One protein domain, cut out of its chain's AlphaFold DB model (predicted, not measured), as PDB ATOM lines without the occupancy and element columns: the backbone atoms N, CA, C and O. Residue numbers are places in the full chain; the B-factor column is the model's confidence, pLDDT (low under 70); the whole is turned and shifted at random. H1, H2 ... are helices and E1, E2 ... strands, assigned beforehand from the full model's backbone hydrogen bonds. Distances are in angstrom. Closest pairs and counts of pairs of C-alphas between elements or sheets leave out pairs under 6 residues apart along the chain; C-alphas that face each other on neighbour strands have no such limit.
ATOM      1  N   ILE A  38     -12.792 -51.895  37.533       84.06
ATOM      2  CA  ILE A  38     -13.558 -50.638  37.388       84.06
ATOM      3  C   ILE A  38     -12.660 -49.434  37.676       84.06
ATOM      4  O   ILE A  38     -12.004 -49.383  38.723       84.06
ATOM      5  N   THR A  39     -12.672 -48.456  36.773       86.31
ATOM      6  CA  THR A  39     -11.918 -47.204  36.913       86.31
ATOM      7  C   THR A  39     -12.509 -46.314  38.020       86.31
ATOM      8  O   THR A  39     -13.702 -46.359  38.321       86.31
ATOM      9  N   GLU A  40     -11.689 -45.489  38.679       82.06
ATOM     10  CA  GLU A  40     -12.190 -44.559  39.702       82.06
ATOM     11  C   GLU A  40     -13.233 -43.594  39.112       82.06
ATOM     12  O   GLU A  40     -13.030 -43.004  38.055       82.06
ATOM     13  N   GLY A  41     -14.365 -43.435  39.804       84.25
ATOM     14  CA  GLY A  41     -15.477 -42.600  39.341       84.25
ATOM     15  C   GLY A  41     -16.369 -43.256  38.282       84.25
ATOM     16  O   GLY A  41     -17.363 -42.648  37.885       84.25
ATOM     17  N   HIS A  42     -16.059 -44.485  37.861       90.12
ATOM     18  CA  HIS A  42     -16.881 -45.278  36.953       90.12
ATOM     19  C   HIS A  42     -17.763 -46.276  37.719       90.12
ATOM     20  O   HIS A  42     -17.607 -46.514  38.922       90.12
ATOM     21  N   ILE A  43     -18.716 -46.865  37.005       90.31
ATOM     22  CA  ILE A  43     -19.585 -47.943  37.456       90.31
ATOM     23  C   ILE A  43     -19.542 -49.101  36.460       90.31
ATOM     24  O   ILE A  43     -19.513 -48.903  35.247       90.31
ATOM     25  N   ALA A  44     -19.586 -50.327  36.981       89.75
ATOM     26  CA  ALA A  44     -19.780 -51.510  36.156       89.75
ATOM     27  C   ALA A  44     -21.267 -51.680  35.857       89.75
ATOM     28  O   ALA A  44     -22.056 -51.925  36.773       89.75
ATOM     29  N   LEU A  45     -21.641 -51.599  34.582       90.19
ATOM     30  CA  LEU A  45     -22.992 -51.921  34.132       90.19
ATOM     31  C   LEU A  45     -22.963 -53.200  33.303       90.19
ATOM     32  O   LEU A  45     -22.230 -53.292  32.319       90.19
ATOM     33  N   ALA A  46     -23.763 -54.184  33.709       88.75
ATOM     34  CA  ALA A  46     -23.984 -55.396  32.936       88.75
ATOM     35  C   ALA A  46     -25.209 -55.217  32.035       88.75
ATOM     36  O   ALA A  46     -26.300 -54.941  32.533       88.75
ATOM     37  N   VAL A  47     -25.026 -55.408  30.733       87.50
ATOM     38  CA  VAL A  47     -26.096 -55.375  29.731       87.50
ATOM     39  C   VAL A  47     -26.195 -56.723  29.031       87.50
ATOM     40  O   VAL A  47     -25.189 -57.403  28.815       87.50
ATOM     41  N   GLU A  48     -27.419 -57.120  28.705       87.19
ATOM     42  CA  GLU A  48     -27.692 -58.290  27.878       87.19
ATOM     43  C   GLU A  48     -27.957 -57.829  26.454       87.19
ATOM     44  O   GLU A  48     -28.780 -56.941  26.229       87.19
ATOM     45  N   LEU A  49     -27.246 -58.435  25.513       82.06
ATOM     46  CA  LEU A  49     -27.340 -58.151  24.091       82.06
ATOM     47  C   LEU A  49     -27.542 -59.467  23.353       82.06
ATOM     48  O   LEU A  49     -26.988 -60.494  23.749       82.06
ATOM     49  N   ASP A  50     -28.308 -59.437  22.270       77.81
ATOM     50  CA  ASP A  50     -28.396 -60.599  21.391       77.81
ATOM     51  C   ASP A  50     -27.041 -60.792  20.678       77.81
ATOM     52  O   ASP A  50     -26.352 -59.818  20.351       77.81
ATOM     53  N   ALA A  51     -26.639 -62.039  20.416       66.75
ATOM     54  CA  ALA A  51     -25.348 -62.368  19.803       66.75
ATOM     55  C   ALA A  51     -24.935 -61.509  18.580       66.75
ATOM     56  O   ALA A  51     -23.772 -61.095  18.533       66.75
ATOM     57  N   PRO A  52     -25.818 -61.165  17.611       62.84
ATOM     58  CA  PRO A  52     -25.431 -60.308  16.485       62.84
ATOM     59  C   PRO A  52     -25.135 -58.853  16.880       62.84
ATOM     60  O   PRO A  52     -24.356 -58.187  16.202       62.84
ATOM     61  N   GLN A  53     -25.732 -58.350  17.964       71.50
ATOM     62  CA  GLN A  53     -25.511 -56.987  18.472       71.50
ATOM     63  C   GLN A  53     -24.229 -56.873  19.297       71.50
ATOM     64  O   GLN A  53     -23.651 -55.794  19.432       71.50
ATOM     65  N   GLY A  54     -23.796 -58.003  19.848       62.31
ATOM     66  CA  GLY A  54     -22.684 -58.128  20.767       62.31
ATOM     67  C   GLY A  54     -21.284 -58.163  20.159       62.31
ATOM     68  O   GLY A  54     -20.314 -58.247  20.906       62.31
ATOM     69  N   GLY A  55     -21.170 -58.130  18.829       62.34
ATOM     70  CA  GLY A  55     -19.904 -58.356  18.138       62.34
ATOM     71  C   GLY A  55     -19.491 -59.824  18.251       62.34
ATOM     72  O   GLY A  55     -18.814 -60.234  19.189       62.34
ATOM     73  N   THR A  56     -19.925 -60.632  17.288       54.66
ATOM     74  CA  THR A  56     -19.760 -62.091  17.239       54.66
ATOM     75  C   THR A  56     -18.356 -62.555  17.666       54.66
ATOM     76  O   THR A  56     -17.390 -62.383  16.926       54.66
ATOM     77  N   GLY A  57     -18.245 -63.142  18.865       58.94
ATOM     78  CA  GLY A  57     -17.129 -63.976  19.348       58.94
ATOM     79  C   GLY A  57     -15.741 -63.340  19.531       58.94
ATOM     80  O   GLY A  57     -14.874 -63.987  20.113       58.94
ATOM     81  N   ASN A  58     -15.513 -62.113  19.058       65.69
ATOM     82  CA  ASN A  58     -14.173 -61.510  19.014       65.69
ATOM     83  C   ASN A  58     -13.908 -60.486  20.118       65.69
ATOM     84  O   ASN A  58     -12.752 -60.143  20.332       65.69
ATOM     85  N   VAL A  59     -14.944 -60.011  20.810       76.38
ATOM     86  CA  VAL A  59     -14.766 -59.104  21.947       76.38
ATOM     87  C   VAL A  59     -14.216 -59.906  23.128       76.38
ATOM     88  O   VAL A  59     -14.718 -60.990  23.432       76.38
ATOM     89  N   GLN A  60     -13.187 -59.385  23.788       81.00
ATOM     90  CA  GLN A  60     -12.550 -59.966  24.966       81.00
ATOM     91  C   GLN A  60     -12.566 -58.982  26.147       81.00
ATOM     92  O   GLN A  60     -12.619 -57.764  25.960       81.00
ATOM     93  N   PRO A  61     -12.514 -59.478  27.399       84.38
ATOM     94  CA  PRO A  61     -12.260 -58.620  28.550       84.38
ATOM     95  C   PRO A  61     -10.953 -57.838  28.371       84.38
ATOM     96  O   PRO A  61      -9.901 -58.424  28.126       84.38
ATOM     97  N   GLY A  62     -11.020 -56.520  28.537       83.06
ATOM     98  CA  GLY A  62      -9.913 -55.598  28.305       83.06
ATOM     99  C   GLY A  62     -10.021 -54.802  27.007       83.06
ATOM    100  O   GLY A  62      -9.387 -53.752  26.933       83.06
ATOM    101  N   ASP A  63     -10.841 -55.242  26.050       84.12
ATOM    102  CA  ASP A  63     -11.018 -54.544  24.778       84.12
ATOM    103  C   ASP A  63     -11.755 -53.213  24.949       84.12
ATOM    104  O   ASP A  63     -12.603 -53.043  25.836       84.12
ATOM    105  N   SER A  64     -11.451 -52.287  24.043       87.94
ATOM    106  CA  SER A  64     -12.185 -51.040  23.868       87.94
ATOM    107  C   SER A  64     -13.274 -51.229  22.816       87.94
ATOM    108  O   SER A  64     -13.037 -51.786  21.744       87.94
ATOM    109  N   ILE A  65     -14.476 -50.745  23.109       89.06
ATOM    110  CA  ILE A  65     -15.609 -50.793  22.186       89.06
ATOM    111  C   ILE A  65     -16.301 -49.430  22.099       89.06
ATOM    112  O   ILE A  65     -16.245 -48.628  23.033       89.06
ATOM    113  N   SER A  66     -17.006 -49.202  20.997       90.19
ATOM    114  CA  SER A  66     -17.986 -48.130  20.845       90.19
ATOM    115  C   SER A  66     -19.398 -48.677  21.002       90.19
ATOM    116  O   SER A  66     -19.713 -49.760  20.508       90.19
ATOM    117  N   VAL A  67     -20.267 -47.900  21.642       89.94
ATOM    118  CA  VAL A  67     -21.686 -48.223  21.790       89.94
ATOM    119  C   VAL A  67     -22.514 -47.307  20.906       89.94
ATOM    120  O   VAL A  67     -22.485 -46.080  21.050       89.94
ATOM    121  N   PHE A  68     -23.300 -47.916  20.029       89.25
ATOM    122  CA  PHE A  68     -24.266 -47.232  19.183       89.25
ATOM    123  C   PHE A  68     -25.681 -47.543  19.652       89.25
ATOM    124  O   PHE A  68     -25.958 -48.639  20.138       89.25
ATOM    125  N   ALA A  69     -26.587 -46.591  19.461       90.56
ATOM    126  CA  ALA A  69     -28.012 -46.835  19.604       90.56
ATOM    127  C   ALA A  69     -28.774 -46.363  18.380       90.56
ATOM    128  O   ALA A  69     -28.597 -45.235  17.914       90.56
ATOM    129  N   THR A  70     -29.648 -47.235  17.898       89.19
ATOM    130  CA  THR A  70     -30.624 -46.933  16.862       89.19
ATOM    131  C   THR A  70     -31.970 -46.695  17.524       89.19
ATOM    132  O   THR A  70     -32.513 -47.583  18.184       89.19
ATOM    133  N   TYR A  71     -32.519 -45.503  17.321       87.56
ATOM    134  CA  TYR A  71     -33.853 -45.146  17.782       87.56
ATOM    135  C   TYR A  71     -34.819 -45.150  16.607       87.56
ATOM    136  O   TYR A  71     -34.502 -44.650  15.525       87.56
ATOM    137  N   GLN A  72     -36.001 -45.708  16.841       87.75
ATOM    138  CA  GLN A  72     -37.053 -45.838  15.841       87.75
ATOM    139  C   GLN A  72     -38.342 -45.222  16.367       87.75
ATOM    140  O   GLN A  72     -38.590 -45.233  17.573       87.75
ATOM    141  N   ASN A  73     -39.183 -44.712  15.466       84.44
ATOM    142  CA  ASN A  73     -40.494 -44.138  15.813       84.44
ATOM    143  C   ASN A  73     -40.426 -43.007  16.863       84.44
ATOM    144  O   ASN A  73     -41.318 -42.861  17.705       84.44
ATOM    145  N   VAL A  74     -39.363 -42.200  16.839       82.12
ATOM    146  CA  VAL A  74     -39.176 -41.127  17.822       82.12
ATOM    147  C   VAL A  74     -40.086 -39.947  17.487       82.12
ATOM    148  O   VAL A  74     -40.033 -39.394  16.393       82.12
ATOM    149  N   GLN A  75     -40.890 -39.510  18.455       80.88
ATOM    150  CA  GLN A  75     -41.712 -38.305  18.338       80.88
ATOM    151  C   GLN A  75     -41.066 -37.152  19.099       80.88
ATOM    152  O   GLN A  75     -41.006 -37.155  20.328       80.88
ATOM    153  N   ALA A  76     -40.629 -36.127  18.375       75.00
ATOM    154  CA  ALA A  76     -40.222 -34.869  18.977       75.00
ATOM    155  C   ALA A  76     -41.422 -33.927  19.105       75.00
ATOM    156  O   ALA A  76     -42.255 -33.816  18.207       75.00
ATOM    157  N   LEU A  77     -41.493 -33.180  20.203       77.19
ATOM    158  CA  LEU A  77     -42.390 -32.034  20.292       77.19
ATOM    159  C   LEU A  77     -41.639 -30.778  19.845       77.19
ATOM    160  O   LEU A  77     -40.848 -30.199  20.588       77.19
ATOM    161  N   ALA A  78     -41.896 -30.351  18.612       68.12
ATOM    162  CA  ALA A  78     -41.362 -29.112  18.074       68.12
ATOM    163  C   ALA A  78     -42.066 -27.899  18.705       68.12
ATOM    164  O   ALA A  78     -43.294 -27.860  18.817       68.12
ATOM    165  N   GLY A  79     -41.282 -26.887  19.085       65.31
ATOM    166  CA  GLY A  79     -41.791 -25.628  19.642       65.31
ATOM    167  C   GLY A  79     -41.964 -25.604  21.164       65.31
ATOM    168  O   GLY A  79     -42.480 -24.620  21.689       65.31
ATOM    169  N   LEU A  80     -41.523 -26.641  21.884       68.06
ATOM    170  CA  LEU A  80     -41.422 -26.590  23.344       68.06
ATOM    171  C   LEU A  80     -40.135 -25.878  23.774       68.06
ATOM    172  O   LEU A  80     -39.052 -26.132  23.250       68.06
ATOM    173  N   THR A  81     -40.238 -25.013  24.780       65.75
ATOM    174  CA  THR A  81     -39.070 -24.493  25.504       65.75
ATOM    175  C   THR A  81     -38.732 -25.443  26.652       65.75
ATOM    176  O   THR A  81     -39.640 -26.034  27.238       65.75
ATOM    177  N   ARG A  82     -37.451 -25.571  27.045       65.44
ATOM    178  CA  ARG A  82     -37.026 -26.430  28.185       65.44
ATOM    179  C   ARG A  82     -37.836 -26.164  29.470       65.44
ATOM    180  O   ARG A  82     -38.044 -27.059  30.275       65.44
ATOM    181  N   GLN A  83     -38.350 -24.944  29.618       61.78
ATOM    182  CA  GLN A  83     -39.177 -24.494  30.738       61.78
ATOM    183  C   GLN A  83     -40.603 -25.080  30.741       61.78
ATOM    184  O   GLN A  83     -41.183 -25.244  31.810       61.78
ATOM    185  N   SER A  84     -41.154 -25.427  29.573       63.88
ATOM    186  CA  SER A  84     -42.446 -26.125  29.453       63.88
ATOM    187  C   SER A  84     -42.350 -27.619  29.775       63.88
ATOM    188  O   SER A  84     -43.276 -28.174  30.348       63.88
ATOM    189  N   ILE A  85     -41.200 -28.246  29.500       66.50
ATOM    190  CA  ILE A  85     -40.954 -29.678  29.755       66.50
ATOM    191  C   ILE A  85     -40.829 -29.954  31.263       66.50
ATOM    192  O   ILE A  85     -41.271 -30.987  31.753       66.50
ATOM    193  N   ASN A  86     -40.284 -28.993  32.013       71.25
ATOM    194  CA  ASN A  86     -40.101 -29.099  33.463       71.25
ATOM    195  C   ASN A  86     -41.339 -28.670  34.274       71.25
ATOM    196  O   ASN A  86     -41.308 -28.730  35.502       71.25
ATOM    197  N   ASN A  87     -42.411 -28.201  33.622       73.38
ATOM    198  CA  ASN A  87     -43.636 -27.772  34.291       73.38
ATOM    199  C   ASN A  87     -44.806 -28.696  33.904       73.38
ATOM    200  O   ASN A  87     -45.360 -28.541  32.816       73.38
ATOM    201  N   PRO A  88     -45.241 -29.608  34.792       63.62
ATOM    202  CA  PRO A  88     -46.288 -30.587  34.485       63.62
ATOM    203  C   PRO A  88     -47.670 -29.967  34.208       63.62
ATOM    204  O   PRO A  88     -48.553 -30.659  33.714       63.62
ATOM    205  N   ASN A  89     -47.858 -28.671  34.491       68.94
ATOM    206  CA  ASN A  89     -49.107 -27.938  34.258       68.94
ATOM    207  C   ASN A  89     -49.055 -26.999  33.037       68.94
ATOM    208  O   ASN A  89     -50.011 -26.261  32.794       68.94
ATOM    209  N   ALA A  90     -47.952 -26.966  32.285       67.94
ATOM    210  CA  ALA A  90     -47.875 -26.160  31.073       67.94
ATOM    211  C   ALA A  90     -48.731 -26.790  29.961       67.94
ATOM    212  O   ALA A  90     -48.628 -27.983  29.677       67.94
ATOM    213  N   ALA A  91     -49.574 -25.984  29.310       61.34
ATOM    214  CA  ALA A  91     -50.285 -26.416  28.114       61.34
ATOM    215  C   ALA A  91     -49.252 -26.723  27.017       61.34
ATOM    216  O   ALA A  91     -48.616 -25.818  26.476       61.34
ATOM    217  N   ASN A  92     -49.057 -28.007  26.722       63.66
ATOM    218  CA  ASN A  92     -48.136 -28.460  25.688       63.66
ATOM    219  C   ASN A  92     -48.735 -28.161  24.307       63.66
ATOM    220  O   ASN A  92     -49.400 -29.001  23.711       63.66
ATOM    221  N   THR A  93     -48.495 -26.955  23.792       61.19
ATOM    222  CA  THR A  93     -48.884 -26.533  22.432       61.19
ATOM    223  C   THR A  93     -47.887 -26.991  21.358       61.19
ATOM    224  O   THR A  93     -47.982 -26.577  20.203       61.19
ATOM    225  N   GLY A  94     -46.895 -27.807  21.732       66.88
ATOM    226  CA  GLY A  94     -45.865 -28.302  20.823       66.88
ATOM    227  C   GLY A  94     -46.455 -29.181  19.721       66.88
ATOM    228  O   GLY A  94     -47.286 -30.054  19.978       66.88
ATOM    229  N   ARG A  95     -46.005 -28.972  18.480       73.44
ATOM    230  CA  ARG A  95     -46.375 -29.836  17.355       73.44
ATOM    231  C   ARG A  95     -45.590 -31.137  17.475       73.44
ATOM    232  O   ARG A  95     -44.362 -31.098  17.474       73.44
ATOM    233  N   LYS A  96     -46.280 -32.275  17.531       75.56
ATOM    234  CA  LYS A  96     -45.628 -33.582  17.387       75.56
ATOM    235  C   LYS A  96     -45.037 -33.694  15.982       75.56
ATOM    236  O   LYS A  96     -45.723 -33.414  15.001       75.56
ATOM    237  N   VAL A  97     -43.762 -34.033  15.907       78.25
ATOM    238  CA  VAL A  97     -43.014 -34.264  14.677       78.25
ATOM    239  C   VAL A  97     -42.389 -35.640  14.802       78.25
ATOM    240  O   VAL A  97     -41.595 -35.876  15.712       78.25
ATOM    241  N   ASP A  98     -42.763 -36.531  13.894       81.12
ATOM    242  CA  ASP A  98     -42.115 -37.828  13.763       81.12
ATOM    243  C   ASP A  98     -40.710 -37.615  13.187       81.12
ATOM    244  O   ASP A  98     -40.531 -36.952  12.160       81.12
ATOM    245  N   LEU A  99     -39.709 -38.126  13.894       78.88
ATOM    246  CA  LEU A  99     -38.329 -38.163  13.440       78.88
ATOM    247  C   LEU A  99     -38.103 -39.455  12.644       78.88
ATOM    248  O   LEU A  99     -38.660 -40.494  13.005       78.88
ATOM    249  N   PRO A 100     -37.288 -39.410  11.576       81.88
ATOM    250  CA  PRO A 100     -36.852 -40.624  10.898       81.88
ATOM    251  C   PRO A 100     -35.997 -41.473  11.840       81.88
ATOM    252  O   PRO A 100     -35.400 -40.941  12.775       81.88
ATOM    253  N   ASP A 101     -35.888 -42.768  11.556       86.19
ATOM    254  CA  ASP A 101     -34.981 -43.648  12.287       86.19
ATOM    255  C   ASP A 101     -33.538 -43.143  12.155       86.19
ATOM    256  O   ASP A 101     -33.063 -42.787  11.069       86.19
ATOM    257  N   PHE A 102     -32.831 -43.104  13.279       82.81
ATOM    258  CA  PHE A 102     -31.477 -42.580  13.329       82.81
ATOM    259  C   PHE A 102     -30.615 -43.400  14.280       82.81
ATOM    260  O   PHE A 102     -31.091 -43.941  15.279       82.81
ATOM    261  N   THR A 103     -29.328 -43.487  13.958       87.19
ATOM    262  CA  THR A 103     -28.320 -44.142  14.788       87.19
ATOM    263  C   THR A 103     -27.321 -43.110  15.286       87.19
ATOM    264  O   THR A 103     -26.833 -42.280  14.517       87.19
ATOM    265  N   VAL A 104     -27.018 -43.159  16.581       87.75
ATOM    266  CA  VAL A 104     -26.028 -42.295  17.234       87.75
ATOM    267  C   VAL A 104     -24.975 -43.121  17.943       87.75
ATOM    268  O   VAL A 104     -25.276 -44.178  18.498       87.75
ATOM    269  N   THR A 105     -23.755 -42.597  17.995       90.62
ATOM    270  CA  THR A 105     -22.745 -43.069  18.942       90.62
ATOM    271  C   THR A 105     -23.085 -42.523  20.323       90.62
ATOM    272  O   THR A 105     -22.995 -41.314  20.558       90.62
ATOM    273  N   LEU A 106     -23.505 -43.410  21.225       88.81
ATOM    274  CA  LEU A 106     -23.799 -43.060  22.613       88.81
ATOM    275  C   LEU A 106     -22.525 -42.920  23.426       88.81
ATOM    276  O   LEU A 106     -22.366 -41.947  24.154       88.81
ATOM    277  N   ILE A 107     -21.649 -43.915  23.308       91.81
ATOM    278  CA  ILE A 107     -20.425 -44.011  24.094       91.81
ATOM    279  C   ILE A 107     -19.304 -44.314  23.104       91.81
ATOM    280  O   ILE A 107     -19.262 -45.423  22.568       91.81
ATOM    281  N   PRO A 108     -18.438 -43.335  22.796       87.69
ATOM    282  CA  PRO A 108     -17.396 -43.510  21.791       87.69
ATOM    283  C   PRO A 108     -16.387 -44.580  22.194       87.69
ATOM    284  O   PRO A 108     -16.088 -45.456  21.393       87.69
ATOM    285  N   THR A 109     -15.939 -44.563  23.447       89.38
ATOM    286  CA  THR A 109     -14.991 -45.543  23.976       89.38
ATOM    287  C   THR A 109     -15.474 -46.027  25.329       89.38
ATOM    288  O   THR A 109     -15.698 -45.230  26.238       89.38
ATOM    289  N   VAL A 110     -15.595 -47.340  25.482       90.81
ATOM    290  CA  VAL A 110     -15.793 -47.992  26.773       90.81
ATOM    291  C   VAL A 110     -14.985 -49.274  26.839       90.81
ATOM    292  O   VAL A 110     -14.870 -50.006  25.857       90.81
ATOM    293  N   LYS A 111     -14.435 -49.553  28.019       89.31
ATOM    294  CA  LYS A 111     -13.691 -50.777  28.278       89.31
ATOM    295  C   LYS A 111     -14.624 -51.910  28.682       89.31
ATOM    296  O   LYS A 111     -15.482 -51.757  29.557       89.31
ATOM    297  N   VAL A 112     -14.394 -53.078  28.099       89.25
ATOM    298  CA  VAL A 112     -15.066 -54.314  28.490       89.25
ATOM    299  C   VAL A 112     -14.386 -54.893  29.723       89.25
ATOM    300  O   VAL A 112     -13.205 -55.231  29.703       89.25
ATOM    301  N   LEU A 113     -15.136 -55.034  30.813       87.81
ATOM    302  CA  LEU A 113     -14.644 -55.627  32.056       87.81
ATOM    303  C   LEU A 113     -14.817 -57.141  32.064       87.81
ATOM    304  O   LEU A 113     -13.959 -57.876  32.550       87.81
ATOM    305  N   ARG A 114     -15.950 -57.618  31.545       85.31
ATOM    306  CA  ARG A 114     -16.292 -59.039  31.552       85.31
ATOM    307  C   ARG A 114     -17.270 -59.368  30.443       85.31
ATOM    308  O   ARG A 114     -18.154 -58.574  30.139       85.31
ATOM    309  N   ILE A 115     -17.153 -60.578  29.915       83.38
ATOM    310  CA  ILE A 115     -18.095 -61.152  28.960       83.38
ATOM    311  C   ILE A 115     -18.531 -62.508  29.496       83.38
ATOM    312  O   ILE A 115     -17.711 -63.296  29.972       83.38
ATOM    313  N   GLN A 116     -19.830 -62.761  29.449       80.94
ATOM    314  CA  GLN A 116     -20.433 -64.048  29.740       80.94
ATOM    315  C   GLN A 116     -21.211 -64.485  28.500       80.94
ATOM    316  O   GLN A 116     -22.268 -63.936  28.188       80.94
ATOM    317  N   ASN A 117     -20.639 -65.457  27.791       75.06
ATOM    318  CA  ASN A 117     -21.264 -66.097  26.641       75.06
ATOM    319  C   ASN A 117     -22.318 -67.110  27.114       75.06
ATOM    320  O   ASN A 117     -22.177 -67.648  28.220       75.06
ATOM    321  N   PRO A 118     -23.350 -67.388  26.300       70.06
ATOM    322  CA  PRO A 118     -24.307 -68.437  26.611       70.06
ATOM    323  C   PRO A 118     -23.593 -69.785  26.739       70.06
ATOM    324  O   PRO A 118     -22.680 -70.109  25.978       70.06
ATOM    325  N   GLU A 119     -23.992 -70.560  27.745       64.44
ATOM    326  CA  GLU A 119     -23.429 -71.882  27.993       64.44
ATOM    327  C   GLU A 119     -23.932 -72.853  26.920       64.44
ATOM    328  O   GLU A 119     -25.143 -73.024  26.741       64.44
ATOM    329  N   VAL A 120     -22.993 -73.459  26.193       65.06
ATOM    330  CA  VAL A 120     -23.272 -74.568  25.278       65.06
ATOM    331  C   VAL A 120     -23.217 -75.869  26.067       65.06
ATOM    332  O   VAL A 120     -22.220 -76.151  26.733       65.06
ATOM    333  N   ASP A 121     -24.284 -76.666  26.005       64.56
ATOM    334  CA  ASP A 121     -24.271 -78.004  26.583       64.56
ATOM    335  C   ASP A 121     -23.282 -78.870  25.786       64.56
ATOM    336  O   ASP A 121     -23.474 -79.163  24.604       64.56
ATOM    337  N   THR A 122     -22.186 -79.251  26.443       66.31
ATOM    338  CA  THR A 122     -21.088 -80.018  25.834       66.31
ATOM    339  C   THR A 122     -21.414 -81.501  25.638       66.31
ATOM    340  O   THR A 122     -20.665 -82.192  24.948       66.31
ATOM    341  N   GLU A 123     -22.525 -81.991  26.195       71.81
ATOM    342  CA  GLU A 123     -22.973 -83.383  26.088       71.81
ATOM    343  C   GLU A 123     -24.020 -83.565  24.977       71.81
ATOM    344  O   GLU A 123     -23.991 -84.557  24.248       71.81
ATOM    345  N   THR A 124     -24.908 -82.584  24.789       71.38
ATOM    346  CA  THR A 124     -25.967 -82.633  23.762       71.38
ATOM    347  C   THR A 124     -25.685 -81.763  22.536       71.38
ATOM    348  O   THR A 124     -26.358 -81.906  21.512       71.38
ATOM    349  N   GLY A 125     -24.703 -80.856  22.615       63.78
ATOM    350  CA  GLY A 125     -24.440 -79.845  21.588       63.78
ATOM    351  C   GLY A 125     -25.574 -78.827  21.439       63.78
ATOM    352  O   GLY A 125     -25.573 -78.056  20.480       63.78
ATOM    353  N   GLN A 126     -26.560 -78.836  22.344       60.78
ATOM    354  CA  GLN A 126     -27.650 -77.874  22.335       60.78
ATOM    355  C   GLN A 126     -27.189 -76.582  23.006       60.78
ATOM    356  O   GLN A 126     -26.715 -76.560  24.141       60.78
ATOM    357  N   GLN A 127     -27.317 -75.482  22.275       59.22
ATOM    358  CA  GLN A 127     -27.167 -74.157  22.845       59.22
ATOM    359  C   GLN A 127     -28.429 -73.852  23.658       59.22
ATOM    360  O   GLN A 127     -29.541 -74.034  23.157       59.22
ATOM    361  N   ASN A 128     -28.272 -73.411  24.909       57.28
ATOM    362  CA  ASN A 128     -29.405 -72.879  25.662       57.28
ATOM    363  C   ASN A 128     -30.027 -71.718  24.865       57.28
ATOM    364  O   ASN A 128     -29.310 -70.829  24.414       57.28
ATOM    365  N   ASP A 129     -31.355 -71.731  24.708       52.06
ATOM    366  CA  ASP A 129     -32.157 -70.861  23.817       52.06
ATOM    367  C   ASP A 129     -32.056 -69.349  24.127       52.06
ATOM    368  O   ASP A 129     -32.613 -68.497  23.442       52.06
ATOM    369  N   SER A 130     -31.313 -68.979  25.170       56.94
ATOM    370  CA  SER A 130     -30.867 -67.611  25.391       56.94
ATOM    371  C   SER A 130     -29.563 -67.368  24.625       56.94
ATOM    372  O   SER A 130     -28.490 -67.415  25.223       56.94
ATOM    373  N   ASP A 131     -29.636 -67.058  23.326       65.38
ATOM    374  CA  ASP A 131     -28.509 -66.583  22.484       65.38
ATOM    375  C   ASP A 131     -28.043 -65.157  22.863       65.38
ATOM    376  O   ASP A 131     -27.649 -64.332  22.038       65.38
ATOM    377  N   ARG A 132     -28.151 -64.832  24.152       75.88
ATOM    378  CA  ARG A 132     -27.820 -63.534  24.713       75.88
ATOM    379  C   ARG A 132     -26.461 -63.604  25.355       75.88
ATOM    380  O   ARG A 132     -26.193 -64.463  26.194       75.88
ATOM    381  N   ILE A 133     -25.625 -62.647  25.000       79.88
ATOM    382  CA  ILE A 133     -24.378 -62.407  25.697       79.88
ATOM    383  C   ILE A 133     -24.619 -61.370  26.786       79.88
ATOM    384  O   ILE A 133     -25.346 -60.393  26.594       79.88
ATOM    385  N   ARG A 134     -23.996 -61.569  27.946       85.38
ATOM    386  CA  ARG A 134     -23.968 -60.558  29.002       85.38
ATOM    387  C   ARG A 134     -22.591 -59.918  29.035       85.38
ATOM    388  O   ARG A 134     -21.597 -60.591  29.303       85.38
ATOM    389  N   ILE A 135     -22.536 -58.613  28.796       87.12
ATOM    390  CA  ILE A 135     -21.296 -57.836  28.795       87.12
ATOM    391  C   ILE A 135     -21.327 -56.855  29.958       87.12
ATOM    392  O   ILE A 135     -22.321 -56.172  30.181       87.12
ATOM    393  N   THR A 136     -20.235 -56.796  30.715       89.56
ATOM    394  CA  THR A 136     -20.019 -55.811  31.777       89.56
ATOM    395  C   THR A 136     -19.064 -54.736  31.282       89.56
ATOM    396  O   THR A 136     -17.952 -55.052  30.858       89.56
ATOM    397  N   LEU A 137     -19.500 -53.483  31.354       91.44
ATOM    398  CA  LEU A 137     -18.812 -52.315  30.814       91.44
ATOM    399  C   LEU A 137     -18.384 -51.355  31.928       91.44
ATOM    400  O   LEU A 137     -19.112 -51.202  32.908       91.44
ATOM    401  N   ASP A 138     -17.234 -50.705  31.753       92.62
ATOM    402  CA  ASP A 138     -16.694 -49.693  32.669       92.62
ATOM    403  C   ASP A 138     -17.144 -48.275  32.281       92.62
ATOM    404  O   ASP A 138     -16.511 -47.622  31.452       92.62
ATOM    405  N   LEU A 139     -18.247 -47.792  32.852       92.50
ATOM    406  CA  LEU A 139     -18.941 -46.590  32.376       92.50
ATOM    407  C   LEU A 139     -18.903 -45.437  33.369       92.50
ATOM    408  O   LEU A 139     -19.028 -45.635  34.574       92.50
ATOM    409  N   LEU A 140     -18.892 -44.204  32.863       92.12
ATOM    410  CA  LEU A 140     -19.264 -43.053  33.681       92.12
ATOM    411  C   LEU A 140     -20.745 -43.162  34.104       92.12
ATOM    412  O   LEU A 140     -21.570 -43.665  33.337       92.12
ATOM    413  N   PRO A 141     -21.139 -42.637  35.281       91.31
ATOM    414  CA  PRO A 141     -22.528 -42.701  35.742       91.31
ATOM    415  C   PRO A 141     -23.548 -42.115  34.757       91.31
ATOM    416  O   PRO A 141     -24.667 -42.613  34.659       91.31
ATOM    417  N   GLN A 142     -23.169 -41.069  34.019       90.69
ATOM    418  CA  GLN A 142     -24.017 -40.464  32.992       90.69
ATOM    419  C   GLN A 142     -24.179 -41.380  31.770       90.69
ATOM    420  O   GLN A 142     -25.288 -41.548  31.267       90.69
ATOM    421  N   ASP A 143     -23.097 -42.015  31.329       92.06
ATOM    422  CA  ASP A 143     -23.113 -42.928  30.186       92.06
ATOM    423  C   ASP A 143     -23.908 -44.192  30.492       92.06
ATOM    424  O   ASP A 143     -24.664 -44.668  29.651       92.06
ATOM    425  N   ALA A 144     -23.827 -44.685  31.727       91.81
ATOM    426  CA  ALA A 144     -24.666 -45.780  32.192       91.81
ATOM    427  C   ALA A 144     -26.161 -45.428  32.143       91.81
ATOM    428  O   ALA A 144     -26.961 -46.248  31.700       91.81
ATOM    429  N   GLN A 145     -26.553 -44.211  32.541       90.88
ATOM    430  CA  GLN A 145     -27.948 -43.763  32.424       90.88
ATOM    431  C   GLN A 145     -28.401 -43.709  30.963       90.88
ATOM    432  O   GLN A 145     -29.486 -44.191  30.636       90.88
ATOM    433  N   ASN A 146     -27.558 -43.165  30.084       89.75
ATOM    434  CA  ASN A 146     -27.839 -43.100  28.651       89.75
ATOM    435  C   ASN A 146     -27.961 -44.501  28.036       89.75
ATOM    436  O   ASN A 146     -28.844 -44.731  27.213       89.75
ATOM    437  N   LEU A 147     -27.106 -45.439  28.452       91.00
ATOM    438  CA  LEU A 147     -27.119 -46.813  27.963       91.00
ATOM    439  C   LEU A 147     -28.368 -47.570  28.414       91.00
ATOM    440  O   LEU A 147     -29.000 -48.225  27.591       91.00
ATOM    441  N   VAL A 148     -28.763 -47.444  29.685       91.75
ATOM    442  CA  VAL A 148     -30.013 -48.039  30.189       91.75
ATOM    443  C   VAL A 148     -31.210 -47.480  29.426       91.75
ATOM    444  O   VAL A 148     -32.038 -48.242  28.934       91.75
ATOM    445  N   PHE A 149     -31.272 -46.157  29.246       90.12
ATOM    446  CA  PHE A 149     -32.340 -45.533  28.468       90.12
ATOM    447  C   PHE A 149     -32.391 -46.072  27.033       90.12
ATOM    448  O   PHE A 149     -33.467 -46.394  26.528       90.12
ATOM    449  N   ALA A 150     -31.237 -46.195  26.379       90.44
ATOM    450  CA  ALA A 150     -31.146 -46.714  25.024       90.44
ATOM    451  C   ALA A 150     -31.545 -48.188  24.918       90.44
ATOM    452  O   ALA A 150     -32.203 -48.563  23.955       90.44
ATOM    453  N   GLN A 151     -31.192 -49.004  25.913       88.69
ATOM    454  CA  GLN A 151     -31.579 -50.412  25.977       88.69
ATOM    455  C   GLN A 151     -33.098 -50.583  26.128       88.69
ATOM    456  O   GLN A 151     -33.668 -51.526  25.588       88.69
ATOM    457  N   GLU A 152     -33.766 -49.667  26.833       88.69
ATOM    458  CA  GLU A 152     -35.223 -49.695  27.005       88.69
ATOM    459  C   GLU A 152     -35.994 -49.096  25.817       88.69
ATOM    460  O   GLU A 152     -37.140 -49.477  25.576       88.69
ATOM    461  N   ASN A 153     -35.398 -48.150  25.082       88.06
ATOM    462  CA  ASN A 153     -36.100 -47.327  24.084       88.06
ATOM    463  C   ASN A 153     -35.566 -47.478  22.649       88.06
ATOM    464  O   ASN A 153     -36.028 -46.775  21.747       88.06
ATOM    465  N   GLY A 154     -34.595 -48.358  22.412       86.88
ATOM    466  CA  GLY A 154     -33.949 -48.525  21.115       86.88
ATOM    467  C   GLY A 154     -33.192 -49.843  20.980       86.88
ATOM    468  O   GLY A 154     -33.310 -50.749  21.802       86.88
ATOM    469  N   LEU A 155     -32.422 -49.950  19.899       88.38
ATOM    470  CA  LEU A 155     -31.538 -51.083  19.637       88.38
ATOM    471  C   LEU A 155     -30.099 -50.670  19.918       88.38
ATOM    472  O   LEU A 155     -29.614 -49.703  19.330       88.38
ATOM    473  N   VAL A 156     -29.423 -51.412  20.790       89.31
ATOM    474  CA  VAL A 156     -28.025 -51.163  21.155       89.31
ATOM    475  C   VAL A 156     -27.115 -52.065  20.330       89.31
ATOM    476  O   VAL A 156     -27.377 -53.256  20.185       89.31
ATOM    477  N   TRP A 157     -26.033 -51.494  19.807       87.88
ATOM    478  CA  TRP A 157     -25.022 -52.197  19.021       87.88
ATOM    479  C   TRP A 157     -23.631 -51.905  19.563       87.88
ATOM    480  O   TRP A 157     -23.337 -50.772  19.950       87.88
ATOM    481  N   LEU A 158     -22.762 -52.914  19.543       87.88
ATOM    482  CA  LEU A 158     -21.359 -52.770  19.916       87.88
ATOM    483  C   LEU A 158     -20.464 -52.809  18.676       87.88
ATOM    484  O   LEU A 158     -20.598 -53.688  17.826       87.88
ATOM    485  N   GLY A 159     -19.526 -51.869  18.592       85.75
ATOM    486  CA  GLY A 159     -18.429 -51.891  17.628       85.75
ATOM    487  C   GLY A 159     -17.106 -52.125  18.342       85.75
ATOM    488  O   GLY A 159     -16.783 -51.397  19.274       85.75
ATOM    489  N   LEU A 160     -16.337 -53.123  17.913       84.94
ATOM    490  CA  LEU A 160     -14.993 -53.358  18.438       84.94
ATOM    491  C   LEU A 160     -14.031 -52.302  17.886       84.94
ATOM    492  O   LEU A 160     -13.949 -52.129  16.667       84.94
ATOM    493  N   LEU A 161     -13.317 -51.610  18.773       83.06
ATOM    494  CA  LEU A 161     -12.283 -50.663  18.374       83.06
ATOM    495  C   LEU A 161     -10.955 -51.395  18.146       83.06
ATOM    496  O   LEU A 161     -10.686 -52.406  18.803       83.06
ATOM    497  N   PRO A 162     -10.110 -50.910  17.222       77.94
ATOM    498  CA  PRO A 162      -8.734 -51.371  17.115       77.94
ATOM    499  C   PRO A 162      -7.989 -51.221  18.452       77.94
ATOM    500  O   PRO A 162      -8.330 -50.351  19.260       77.94
ATOM    501  N   PRO A 163      -6.967 -52.058  18.711       72.19
ATOM    502  CA  PRO A 163      -6.181 -51.940  19.930       72.19
ATOM    503  C   PRO A 163      -5.540 -50.550  20.013       72.19
ATOM    504  O   PRO A 163      -5.011 -50.049  19.021       72.19
ATOM    505  N   ASP A 164      -5.590 -49.954  21.205       71.12
ATOM    506  CA  ASP A 164      -5.048 -48.626  21.523       71.12
ATOM    507  C   ASP A 164      -5.670 -47.447  20.742       71.12
ATOM    508  O   ASP A 164      -5.106 -46.351  20.732       71.12
ATOM    509  N   GLU A 165      -6.835 -47.639  20.110       71.56
ATOM    510  CA  GLU A 165      -7.578 -46.574  19.433       71.56
ATOM    511  C   GLU A 165      -8.811 -46.145  20.239       71.56
ATOM    512  O   GLU A 165      -9.584 -46.971  20.734       71.56
ATOM    513  N   ASP A 166      -9.004 -44.830  20.350       74.31
ATOM    514  CA  ASP A 166     -10.218 -44.251  20.913       74.31
ATOM    515  C   ASP A 166     -11.305 -44.159  19.840       74.31
ATOM    516  O   ASP A 166     -11.071 -43.710  18.715       74.31
ATOM    517  N   GLY A 167     -12.526 -44.538  20.201       63.81
ATOM    518  CA  GLY A 167     -13.670 -44.370  19.330       63.81
ATOM    519  C   GLY A 167     -13.992 -42.899  19.110       63.81
ATOM    520  O   GLY A 167     -13.792 -42.033  19.963       63.81
ATOM    521  N   THR A 168     -14.527 -42.611  17.932       74.62
ATOM    522  CA  THR A 168     -14.955 -41.264  17.563       74.62
ATOM    523  C   THR A 168     -16.460 -41.119  17.758       74.62
ATOM    524  O   THR A 168     -17.209 -42.093  17.662       74.62
ATOM    525  N   GLN A 169     -16.916 -39.897  18.039       66.75
ATOM    526  CA  GLN A 169     -18.338 -39.554  18.066       66.75
ATOM    527  C   GLN A 169     -18.716 -38.855  16.752       66.75
ATOM    528  O   GLN A 169     -18.674 -37.625  16.689       66.75
ATOM    529  N   PRO A 170     -19.019 -39.600  15.673       66.94
ATOM    530  CA  PRO A 170     -19.555 -39.004  14.460       66.94
ATOM    531  C   PRO A 170     -20.935 -38.390  14.720       66.94
ATOM    532  O   PRO A 170     -21.648 -38.781  15.650       66.94
ATOM    533  N   ASP A 171     -21.322 -37.449  13.860       71.38
ATOM    534  CA  ASP A 171     -22.685 -36.922  13.842       71.38
ATOM    535  C   ASP A 171     -23.702 -38.058  13.653       71.38
ATOM    536  O   ASP A 171     -23.426 -39.072  13.004       71.38
ATOM    537  N   ALA A 172     -24.900 -37.875  14.216       66.31
ATOM    538  CA  ALA A 172     -25.998 -38.826  14.091       66.31
ATOM    539  C   ALA A 172     -26.232 -39.207  12.621       66.31
ATOM    540  O   ALA A 172     -26.475 -38.343  11.775       66.31
ATOM    541  N   SER A 173     -26.201 -40.505  12.321       71.31
ATOM    542  CA  SER A 173     -26.466 -41.005  10.979       71.31
ATOM    543  C   SER A 173     -27.940 -41.371  10.862       71.31
ATOM    544  O   SER A 173     -28.430 -42.301  11.505       71.31
ATOM    545  N   THR A 174     -28.669 -40.626  10.040       67.06
ATOM    546  CA  THR A 174     -29.987 -41.047   9.559       67.06
ATOM    547  C   THR A 174     -29.783 -41.982   8.378       67.06
ATOM    548  O   THR A 174     -29.015 -41.636   7.482       67.06
ATOM    549  N   VAL A 175     -30.494 -43.109   8.315       62.19
ATOM    550  CA  VAL A 175     -30.582 -43.860   7.055       62.19
ATOM    551  C   VAL A 175     -31.450 -43.020   6.117       62.19
ATOM    552  O   VAL A 175     -32.643 -42.866   6.390       62.19
ATOM    553  N   PRO A 176     -30.905 -42.417   5.044       53.44
ATOM    554  CA  PRO A 176     -31.742 -41.653   4.140       53.44
ATOM    555  C   PRO A 176     -32.683 -42.641   3.448       53.44
ATOM    556  O   PRO A 176     -32.239 -43.565   2.764       53.44
ATOM    557  N   LEU A 177     -33.992 -42.449   3.618       51.16
ATOM    558  CA  LEU A 177     -35.023 -43.241   2.937       51.16
ATOM    559  C   LEU A 177     -34.839 -43.213   1.405       51.16
ATOM    560  O   LEU A 177     -35.215 -44.166   0.730       51.16
ATOM    561  N   ASP A 178     -34.164 -42.191   0.870       52.38
ATOM    562  CA  ASP A 178     -33.777 -42.081  -0.541       52.38
ATOM    563  C   ASP A 178     -32.850 -43.218  -1.023       52.38
ATOM    564  O   ASP A 178     -32.861 -43.542  -2.208       52.38
ATOM    565  N   LEU A 179     -32.084 -43.870  -0.132       48.38
ATOM    566  CA  LEU A 179     -31.295 -45.070  -0.469       48.38
ATOM    567  C   LEU A 179     -32.141 -46.356  -0.496       48.38
ATOM    568  O   LEU A 179     -31.738 -47.337  -1.121       48.38
ATOM    569  N   LEU A 180     -33.316 -46.363   0.146       49.72
ATOM    570  CA  LEU A 180     -34.250 -47.496   0.128       49.72
ATOM    571  C   LEU A 180     -35.260 -47.399  -1.030       49.72
ATOM    572  O   LEU A 180     -35.749 -48.420  -1.516       49.72
TER     573      LEU A 180
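What this domain is: This is residues 38 to 180 of the 186 residues of the protein "RcpC domain-containing protein" of Actinobacteria bacterium (UniProt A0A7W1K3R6). A strongly twisted sheet of five strands, E1, E6, E5, E2 and E7, curls round one helix, H2. From one end of E2 and E5 a small arm reaches away, made of the two-stranded sheet E3 and E4 with the short helix H1, while the long loop between E5 and E6 reaches out at the opposite end, its residues 121 to 126 sticking out. The printed part has 143 residues, with two named helices and seven named strands in the order E1, E2, E3, H1, E4, E5, E6, H2, E7; both sheets are antiparallel. The class is mixed, helices and strands, with under half of the residues in named elements. The whole is loose, with a radius of gyration of the C-alphas of 18.6 A, and elongated, spanning 62 by 40 by 31 A.

Where its parts are: E1, residues 43 to 50, begins with C-alpha 43 at (-19.585, -47.943, 37.456) and is 22.3 A long. E2, residues 64 to 71, measures 23.3 A. E3 is residues 75 to 78, H1 residues 82 to 85 and E4 residues 95 to 98. E5, residues 102 to 116, is the longest strand, 29.2 A from C-alpha 102 at (-31.477, -42.580, 13.329) to its last C-alpha, and bends by 100 degrees at residue 113. E6, residues 132 to 139, measures 20.6 A, and H2, residues 141 to 153, 18.5 A. E7, residues 155 to 160, measures 16.7 A and ends with C-alpha 160 at (-14.993, -53.358, 18.438).

How they stand to each other: The five-stranded sheet runs E1, E6, E5, E2, E7, with E1 and E7 as edge strands. N 45 and O 137 of E1 and E6 are 3.1 A apart, within hydrogen-bond range. E5 and E6 form a hairpin, with N 116 and O 134 at 2.8 A. The pairing of E5 is staggered: residues 111 to 116 pair with E6 and 102 to 111 with E2, where N 65 and O 110 are 2.9 A apart. N 68 and O 157 of E2 and E7 are 2.9 A apart. H2 is on one face of this sheet, giving two layers, a helix and a sheet; the closest C-alphas of H2 and E2, those of Ala 150 and Ala 69, are 6.3 A apart. Every O i to N i+4 pair in H2 is within hydrogen-bond range; H1 is too short for such a pair. E3 and E4 are antiparallel at 143 degrees, with N 76 and O 97 at 2.8 A. H1 is not on the five-stranded sheet. Residues 173 to 174 pair antiparallel with residues 102 to 103 of E5.

The domain as a whole: The two farthest C-alphas, of Ala 91 and Glu 123, are 63.2 A apart. The printed part has no cut. The links E1 to E2 and E5 to E6 are long, and residues 161 to 180 hold no named element. Mean pLDDT of the printed part is 77.5, with 44 residues under 70, among them 78 to 85 and 174 to 180.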